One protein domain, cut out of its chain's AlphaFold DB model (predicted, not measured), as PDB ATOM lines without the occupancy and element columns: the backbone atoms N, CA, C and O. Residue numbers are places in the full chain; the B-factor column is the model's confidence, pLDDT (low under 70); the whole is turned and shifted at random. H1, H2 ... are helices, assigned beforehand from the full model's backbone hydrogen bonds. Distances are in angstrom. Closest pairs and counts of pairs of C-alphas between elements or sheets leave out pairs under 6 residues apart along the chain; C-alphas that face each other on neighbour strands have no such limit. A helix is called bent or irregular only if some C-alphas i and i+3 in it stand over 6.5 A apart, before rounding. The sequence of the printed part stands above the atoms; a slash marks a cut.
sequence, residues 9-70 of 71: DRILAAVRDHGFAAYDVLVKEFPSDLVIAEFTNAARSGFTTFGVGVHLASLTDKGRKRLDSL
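AT A GLANCE: This is residues 9 to 70 of the 71 residues of an uncharacterized protein of Nonomuraea solani (UniProt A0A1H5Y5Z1). The longest helix, H1, is sharply kinked near residue 18 and folds back on itself as a hook; together with H2, which packs on it at a steep angle, it makes a small head. From this head the long link of residues 45 to 60 leads away as an arm to the short helix H3 at the far end, where residues 60 to 66 stick out free. The printed part has 62 residues, with three named helices in the order H1, H2, H3 and no named strand; the class is all helix. The whole is loose, with a radius of gyration of the C-alphas of 15.2 A, and it spans 47 by 23 by 18 A, the arm and H3 making the length.

IN THESE COORDINATES: Find C-alpha 9 at (135.794, 245.998, 325.237); here H1 begins, and it takes in residues 9 to 26, with 12.7 A from first to last C-alpha. Look near residue 18 for its kink of 127 degrees; H1 is irregular there, with the C-alphas of Asp 17 and Phe 20 9.6 A apart. H2 holds residues 32 to 44 and is 18.2 A long, from C-alpha 32 at (140.851, 231.315, 318.196) to C-alpha 44. H3 holds residues 61 to 68, is 10.6 A long, and ends with C-alpha 68 at (150.626, 216.480, 294.335).

HOW THE PARTS SIT: Start from H1 and look across to H2: the two touch, with 6 pairs of C-alphas within 8 A. Their closest C-alphas are those of Ile 11 and Phe 39, 6.4 A apart. Their lines stand at a steep tilt of 56 degrees, H1's line being a rough one, and they run opposite ways. Centre to centre they are 11.5 A apart. Going outward, you reach H3, which touches no helix: H1 and H3 are apart, and so are H2 and H3. On the backbone, every O i to N i+4 pair is within hydrogen-bond range in H2 and H3, while in H1 it is 9 of 14.

THE WHOLE: The two C-alphas farthest apart are those of Asp 9 and Ser 69, at 46.6 A. The printed part runs from residue 9 to residue 70 and has no cut. The link from H1 to H2, 5 residues, is tight; the link from H2 to H3, 16 residues, is long. Along that long link, look at the B-factor column of residues 51 to 57: these seven are under 70, while the mean pLDDT of the printed part is 86.2.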
ATOM      1  N   ASP A   9     134.944 245.100 324.432       95.31
ATOM      2  CA  ASP A   9     135.794 245.998 325.237       95.31
ATOM      3  C   ASP A   9     137.201 245.425 325.451       95.31
ATOM      4  O   ASP A   9     138.201 246.145 325.358       95.31
ATOM      5  N   ARG A  10     137.303 244.109 325.670       94.81
ATOM      6  CA  ARG A  10     138.594 243.425 325.792       94.81
ATOM      7  C   ARG A  10     139.368 243.418 324.475       94.81
ATOM      8  O   ARG A  10     140.584 243.608 324.502       94.81
ATOM      9  N   ILE A  11     138.688 243.251 323.336       94.12
ATOM     10  CA  ILE A  11     139.315 243.389 322.013       94.12
ATOM     11  C   ILE A  11     139.904 244.792 321.851       94.12
ATOM     12  O   ILE A  11     141.063 244.931 321.465       94.12
ATOM     13  N   LEU A  12     139.140 245.835 322.182       94.19
ATOM     14  CA  LEU A  12     139.597 247.219 322.044       94.19
ATOM     15  C   LEU A  12     140.779 247.531 322.964       94.19
ATOM     16  O   LEU A  12     141.730 248.183 322.531       94.19
ATOM     17  N   ALA A  13     140.766 247.021 324.199       95.88
ATOM     18  CA  ALA A  13     141.903 247.133 325.107       95.88
ATOM     19  C   ALA A  13     143.153 246.440 324.538       95.88
ATOM     20  O   ALA A  13     144.225 247.041 324.499       95.88
ATOM     21  N   ALA A  14     143.013 245.220 324.011       94.44
ATOM     22  CA  ALA A  14     144.126 244.500 323.397       94.44
ATOM     23  C   ALA A  14     144.672 245.223 322.155       94.44
ATOM     24  O   ALA A  14     145.885 245.310 321.980       94.44
ATOM     25  N   VAL A  15     143.803 245.785 321.308       92.62
ATOM     26  CA  VAL A  15     144.214 246.581 320.138       92.62
ATOM     27  C   VAL A  15     144.946 247.852 320.561       92.62
ATOM     28  O   VAL A  15     145.972 248.179 319.968       92.62
ATOM     29  N   ARG A  16     144.473 248.546 321.602       94.25
ATOM     30  CA  ARG A  16     145.155 249.719 322.166       94.25
ATOM     31  C   ARG A  16     146.566 249.372 322.652       94.25
ATOM     32  O   ARG A  16     147.495 250.125 322.376       94.25
ATOM     33  N   ASP A  17     146.720 248.250 323.352       95.88
ATOM     34  CA  ASP A  17     147.967 247.904 324.049       95.88
ATOM     35  C   ASP A  17     148.971 247.145 323.162       95.88
ATOM     36  O   ASP A  17     150.180 247.208 323.391       95.88
ATOM     37  N   HIS A  18     148.493 246.442 322.129       90.25
ATOM     38  CA  HIS A  18     149.310 245.538 321.309       90.25
ATOM     39  C   HIS A  18     149.210 245.777 319.796       90.25
ATOM     40  O   HIS A  18     149.942 245.143 319.030       90.25
ATOM     41  N   GLY A  19     148.332 246.672 319.333       88.75
ATOM     42  CA  GLY A  19     148.152 246.976 317.912       88.75
ATOM     43  C   GLY A  19     147.902 245.716 317.076       88.75
ATOM     44  O   GLY A  19     147.003 244.928 317.367       88.75
ATOM     45  N   PHE A  20     148.732 245.495 316.051       86.88
ATOM     46  CA  PHE A  20     148.628 244.332 315.159       86.88
ATOM     47  C   PHE A  20     148.869 242.978 315.848       86.88
ATOM     48  O   PHE A  20     148.430 241.959 315.326       86.88
ATOM     49  N   ALA A  21     149.517 242.953 317.017       87.75
ATOM     50  CA  ALA A  21     149.768 241.723 317.770       87.75
ATOM     51  C   ALA A  21     148.611 241.333 318.710       87.75
ATOM     52  O   ALA A  21     148.682 240.300 319.372       87.75
ATOM     53  N   ALA A  22     147.540 242.133 318.789       91.94
ATOM     54  CA  ALA A  22     146.425 241.901 319.710       91.94
ATOM     55  C   ALA A  22     145.774 240.518 319.535       91.94
ATOM     56  O   ALA A  22     145.446 239.861 320.521       91.94
ATOM     57  N   TYR A  23     145.646 240.050 318.289       90.69
ATOM     58  CA  TYR A  23     145.152 238.706 317.991       90.69
ATOM     59  C   TYR A  23     146.048 237.623 318.605       90.69
ATOM     60  O   TYR A  23     145.564 236.797 319.376       90.69
ATOM     61  N   ASP A  24     147.355 237.672 318.330       90.50
ATOM     62  CA  ASP A  24     148.333 236.681 318.804       90.50
ATOM     63  C   ASP A  24     148.434 236.629 320.332       90.50
ATOM     64  O   ASP A  24     148.771 235.593 320.905       90.50
ATOM     65  N   VAL A  25     148.170 237.750 321.007       93.06
ATOM     66  CA  VAL A  25     148.095 237.805 322.470       93.06
ATOM     67  C   VAL A  25     146.835 237.100 322.964       93.06
ATOM     68  O   VAL A  25     146.932 236.210 323.806       93.06
ATOM     69  N   LEU A  26     145.668 237.443 322.417       92.75
ATOM     70  CA  LEU A  26     144.387 236.926 322.902       92.75
ATOM     71  C   LEU A  26     144.206 235.426 322.640       92.75
ATOM     72  O   LEU A  26     143.666 234.728 323.495       92.75
ATOM     73  N   VAL A  27     144.707 234.891 321.523       93.50
ATOM     74  CA  VAL A  27     144.597 233.448 321.223       93.50
ATOM     75  C   VAL A  27     145.469 232.548 322.106       93.50
ATOM     76  O   VAL A  27     145.347 231.327 322.043       93.50
ATOM     77  N   LYS A  28     146.348 233.118 322.943       93.56
ATOM     78  CA  LYS A  28     147.054 232.357 323.992       93.56
ATOM     79  C   LYS A  28     146.144 232.024 325.172       93.56
ATOM     80  O   LYS A  28     146.413 231.062 325.884       93.56
ATOM     81  N   GLU A  29     145.108 232.832 325.386       92.25
ATOM     82  CA  GLU A  29     144.194 232.738 326.528       92.25
ATOM     83  C   GLU A  29     142.802 232.240 326.124       92.25
ATOM     84  O   GLU A  29     142.128 231.597 326.925       92.25
ATOM     85  N   PHE A  30     142.382 232.496 324.881       93.69
ATOM     86  CA  PHE A  30     141.034 232.207 324.397       93.69
ATOM     87  C   PHE A  30     141.026 231.365 323.115       93.69
ATOM     88  O   PHE A  30     141.959 231.454 322.312       93.69
ATOM     89  N   PRO A  31     139.952 230.589 322.870       92.44
ATOM     90  CA  PRO A  31     139.758 229.895 321.601       92.44
ATOM     91  C   PRO A  31     139.809 230.851 320.400       92.44
ATOM     92  O   PRO A  31     139.166 231.902 320.389       92.44
ATOM     93  N   SER A  32     140.586 230.479 319.378       90.38
ATOM     94  CA  SER A  32     140.851 231.315 318.196       90.38
ATOM     95  C   SER A  32     139.576 231.730 317.455       90.38
ATOM     96  O   SER A  32     139.449 232.881 317.046       90.38
ATOM     97  N   ASP A  33     138.610 230.826 317.328       90.50
ATOM     98  CA  ASP A  33     137.314 231.062 316.696       90.50
ATOM     99  C   ASP A  33     136.503 232.155 317.404       90.50
ATOM    100  O   ASP A  33     135.952 233.036 316.743       90.50
ATOM    101  N   LEU A  34     136.494 232.153 318.738       92.50
ATOM    102  CA  LEU A  34     135.819 233.185 319.529       92.50
ATOM    103  C   LEU A  34     136.532 234.536 319.429       92.50
ATOM    104  O   LEU A  34     135.878 235.569 319.295       92.50
ATOM    105  N   VAL A  35     137.869 234.538 319.431       92.50
ATOM    106  CA  VAL A  35     138.661 235.764 319.248       92.50
ATOM    107  C   VAL A  35     138.371 236.378 317.879       92.50
ATOM    108  O   VAL A  35     138.084 237.569 317.792       92.50
ATOM    109  N   ILE A  36     138.366 235.571 316.813       91.12
ATOM    110  CA  ILE A  36     138.021 236.025 315.456       91.12
ATOM    111  C   ILE A  36     136.596 236.584 315.411       91.12
ATOM    112  O   ILE A  36     136.376 237.628 314.789       91.12
ATOM    113  N   ALA A  37     135.634 235.913 316.050       92.06
ATOM    114  CA  ALA A  37     134.247 236.363 316.086       92.06
ATOM    115  C   ALA A  37     134.123 237.750 316.734       92.06
ATOM    116  O   ALA A  37     133.543 238.652 316.129       92.06
ATOM    117  N   GLU A  38     134.745 237.961 317.895       93.62
ATOM    118  CA  GLU A  38     134.680 239.249 318.593       93.62
ATOM    119  C   GLU A  38     135.448 240.365 317.878       93.62
ATOM    120  O   GLU A  38     134.952 241.487 317.777       93.62
ATOM    121  N   PHE A  39     136.606 240.074 317.283       92.44
ATOM    122  CA  PHE A  39     137.289 241.034 316.411       92.44
ATOM    123  C   PHE A  39     136.430 241.425 315.198       92.44
ATOM    124  O   PHE A  39     136.367 242.599 314.825       92.44
ATOM    125  N   THR A  40     135.737 240.454 314.597       90.31
ATOM    126  CA  THR A  40     134.816 240.695 313.478       90.31
ATOM    127  C   THR A  40     133.629 241.551 313.914       90.31
ATOM    128  O   THR A  40     133.235 242.460 313.182       90.31
ATOM    129  N   ASN A  41     133.078 241.303 315.106       91.00
ATOM    130  CA  ASN A  41     132.013 242.114 315.692       91.00
ATOM    131  C   ASN A  41     132.484 243.559 315.905       91.00
ATOM    132  O   ASN A  41     131.871 244.483 315.371       91.00
ATOM    133  N   ALA A  42     133.627 243.753 316.570       90.62
ATOM    134  CA  ALA A  42     134.215 245.071 316.800       90.62
ATOM    135  C   ALA A  42     134.472 245.840 315.490       90.62
ATOM    136  O   ALA A  42     134.247 247.050 315.422       90.62
ATOM    137  N   ALA A  43     134.910 245.153 314.428       88.88
ATOM    138  CA  ALA A  43     135.104 245.764 313.115       88.88
ATOM    139  C   ALA A  43     133.794 246.125 312.409       88.88
ATOM    140  O   ALA A  43     133.677 247.219 311.858       88.88
ATOM    141  N   ARG A  44     132.780 245.253 312.455       87.06
ATOM    142  CA  ARG A  44     131.446 245.540 311.893       87.06
ATOM    143  C   ARG A  44     130.762 246.715 312.584       87.06
ATOM    144  O   ARG A  44     130.021 247.446 311.937       87.06
ATOM    145  N   SER A  45     131.046 246.917 313.866       90.56
ATOM    146  CA  SER A  45     130.601 248.081 314.633       90.56
ATOM    147  C   SER A  45     131.433 249.347 314.383       90.56
ATOM    148  O   SER A  45     131.112 250.396 314.933       90.56
ATOM    149  N   GLY A  46     132.485 249.280 313.560       87.06
ATOM    150  CA  GLY A  46     133.328 250.427 313.213       87.06
ATOM    151  C   GLY A  46     134.367 250.808 314.272       87.06
ATOM    152  O   GLY A  46     134.987 251.862 314.149       87.06
ATOM    153  N   PHE A  47     134.587 249.979 315.298       88.44
ATOM    154  CA  PHE A  47     135.565 250.266 316.355       88.44
ATOM    155  C   PHE A  47     136.998 249.884 315.975       88.44
ATOM    156  O   PHE A  47     137.954 250.419 316.534       88.44
ATOM    157  N   THR A  48     137.165 248.956 315.032       86.94
ATOM    158  CA  THR A  48     138.478 248.537 314.529       86.94
ATOM    159  C   THR A  48     138.427 248.306 313.022       86.94
ATOM    160  O   THR A  48     137.367 248.078 312.448       86.94
ATOM    161  N   THR A  49     139.584 248.317 312.365       77.50
ATOM    162  CA  THR A  49     139.712 247.932 310.951       77.50
ATOM    163  C   THR A  49     140.146 246.474 310.809       77.50
ATOM    164  O   THR A  49     140.936 246.153 309.920       77.50
ATOM    165  N   PHE A  50     139.702 245.589 311.711       73.12
ATOM    166  CA  PHE A  50     140.093 244.181 311.675       73.12
ATOM    167  C   PHE A  50     139.630 243.533 310.367       73.12
ATOM    168  O   PHE A  50     138.449 243.265 310.152       73.12
ATOM    169  N   GLY A  51     140.588 243.290 309.480       63.62
ATOM    170  CA  GLY A  51     140.426 242.456 308.306       63.62
ATOM    171  C   GLY A  51     141.255 241.197 308.492       63.62
ATOM    172  O   GLY A  51     142.443 241.284 308.803       63.62
ATOM    173  N   VAL A  52     140.667 240.032 308.213       54.53
ATOM    174  CA  VAL A  52     141.352 238.723 308.116       54.53
ATOM    175  C   VAL A  52     142.286 238.685 306.882       54.53
ATOM    176  O   VAL A  52     142.413 237.682 306.194       54.53
ATOM    177  N   GLY A  53     142.911 239.811 306.533       46.41
ATOM    178  CA  GLY A  53     143.870 239.951 305.439       46.41
ATOM    179  C   GLY A  53     145.317 239.707 305.869       46.41
ATOM    180  O   GLY A  53     146.180 239.555 305.015       46.41
ATOM    181  N   VAL A  54     145.598 239.641 307.178       46.72
ATOM    182  CA  VAL A  54     146.967 239.439 307.696       46.72
ATOM    183  C   VAL A  54     147.340 237.962 307.862       46.72
ATOM    184  O   VAL A  54     148.507 237.637 308.063       46.72
ATOM    185  N   HIS A  55     146.390 237.038 307.694       49.91
ATOM    186  CA  HIS A  55     146.695 235.613 307.551       49.91
ATOM    187  C   HIS A  55     146.991 235.294 306.083       49.91
ATOM    188  O   HIS A  55     146.210 234.636 305.399       49.91
ATOM    189  N   LEU A  56     148.131 235.780 305.585       50.19
ATOM    190  CA  LEU A  56     148.682 235.362 304.296       50.19
ATOM    191  C   LEU A  56     149.093 233.884 304.389       50.19
ATOM    192  O   LEU A  56     150.244 233.547 304.660       50.19
ATOM    193  N   ALA A  57     148.132 232.982 304.205       59.75
ATOM    194  CA  ALA A  57     148.385 231.553 304.172       59.75
ATOM    195  C   ALA A  57     149.035 231.188 302.832       59.75
ATOM    196  O   ALA A  57     148.425 231.300 301.770       59.75
ATOM    197  N   SER A  58     150.284 230.739 302.889       73.44
ATOM    198  CA  SER A  58     150.992 230.168 301.746       73.44
ATOM    199  C   SER A  58     151.205 228.679 301.969       73.44
ATOM    200  O   SER A  58     151.515 228.244 303.080       73.44
ATOM    201  N   LEU A  59     151.071 227.882 300.908       82.19
ATOM    202  CA  LEU A  59     151.439 226.472 300.978       82.19
ATOM    203  C   LEU A  59     152.930 226.350 301.307       82.19
ATOM    204  O   LEU A  59     153.783 226.932 300.633       82.19
ATOM    205  N   THR A  60     153.238 225.543 302.317       87.38
ATOM    206  CA  THR A  60     154.599 225.051 302.543       87.38
ATOM    207  C   THR A  60     154.957 224.008 301.484       87.38
ATOM    208  O   THR A  60     154.073 223.426 300.848       87.38
ATOM    209  N   ASP A  61     156.243 223.691 301.334       90.25
ATOM    210  CA  ASP A  61     156.682 222.608 300.442       90.25
ATOM    211  C   ASP A  61     156.058 221.257 300.808       90.25
ATOM    212  O   ASP A  61     155.703 220.469 299.933       90.25
ATOM    213  N   LYS A  62     155.870 220.995 302.108       91.44
ATOM    214  CA  LYS A  62     155.188 219.786 302.592       91.44
ATOM    215  C   LYS A  62     153.713 219.776 302.182       91.44
ATOM    216  O   LYS A  62     153.208 218.733 301.774       91.44
ATOM    217  N   GLY A  63     153.040 220.925 302.279       93.06
ATOM    218  CA  GLY A  63     151.655 221.090 301.839       93.06
ATOM    219  C   GLY A  63     151.494 220.857 300.336       93.06
ATOM    220  O   GLY A  63     150.612 220.101 299.941       93.06
ATOM    221  N   ARG A  64     152.396 221.424 299.519       95.69
ATOM    222  CA  ARG A  64     152.438 221.192 298.065       95.69
ATOM    223  C   ARG A  64     152.580 219.706 297.731       95.69
ATOM    224  O   ARG A  64     151.686 219.140 297.116       95.69
ATOM    225  N   LYS A  65     153.615 219.039 298.259       95.19
ATOM    226  CA  LYS A  65     153.871 217.607 298.000       95.19
ATOM    227  C   LYS A  65     152.699 216.696 298.377       95.19
ATOM    228  O   LYS A  65     152.462 215.693 297.713       95.19
ATOM    229  N   ARG A  66     151.974 217.012 299.457       92.88
ATOM    230  CA  ARG A  66     150.783 216.246 299.850       92.88
ATOM    231  C   ARG A  66     149.681 216.356 298.799       92.88
ATOM    232  O   ARG A  66     149.074 215.336 298.494       92.88
ATOM    233  N   LEU A  67     149.424 217.551 298.274       91.44
ATOM    234  CA  LEU A  67     148.424 217.742 297.223       91.44
ATOM    235  C   LEU A  67     148.838 217.045 295.926       91.44
ATOM    236  O   LEU A  67     148.023 216.328 295.359       91.44
ATOM    237  N   ASP A  68     150.108 217.151 295.534       92.38
ATOM    238  CA  ASP A  68     150.626 216.480 294.335       92.38
ATOM    239  C   ASP A  68     150.495 214.948 294.422       92.38
ATOM    240  O   ASP A  68     150.279 214.289 293.416       92.38
ATOM    241  N   SER A  69     150.576 214.365 295.626       87.44
ATOM    242  CA  SER A  69     150.402 212.915 295.836       87.44
ATOM    243  C   SER A  69     148.953 212.412 295.755       87.44
ATOM    244  O   SER A  69     148.723 211.210 295.879       87.44
ATOM    245  N   LEU A  70     147.979 213.321 295.644       85.94
ATOM    246  CA  LEU A  70     146.549 213.009 295.548       85.94
ATOM    247  C   LEU A  70     145.998 213.161 294.119       85.94
ATOM    248  O   LEU A  70     144.826 212.844 293.911       85.94
TER     249      LEU A  70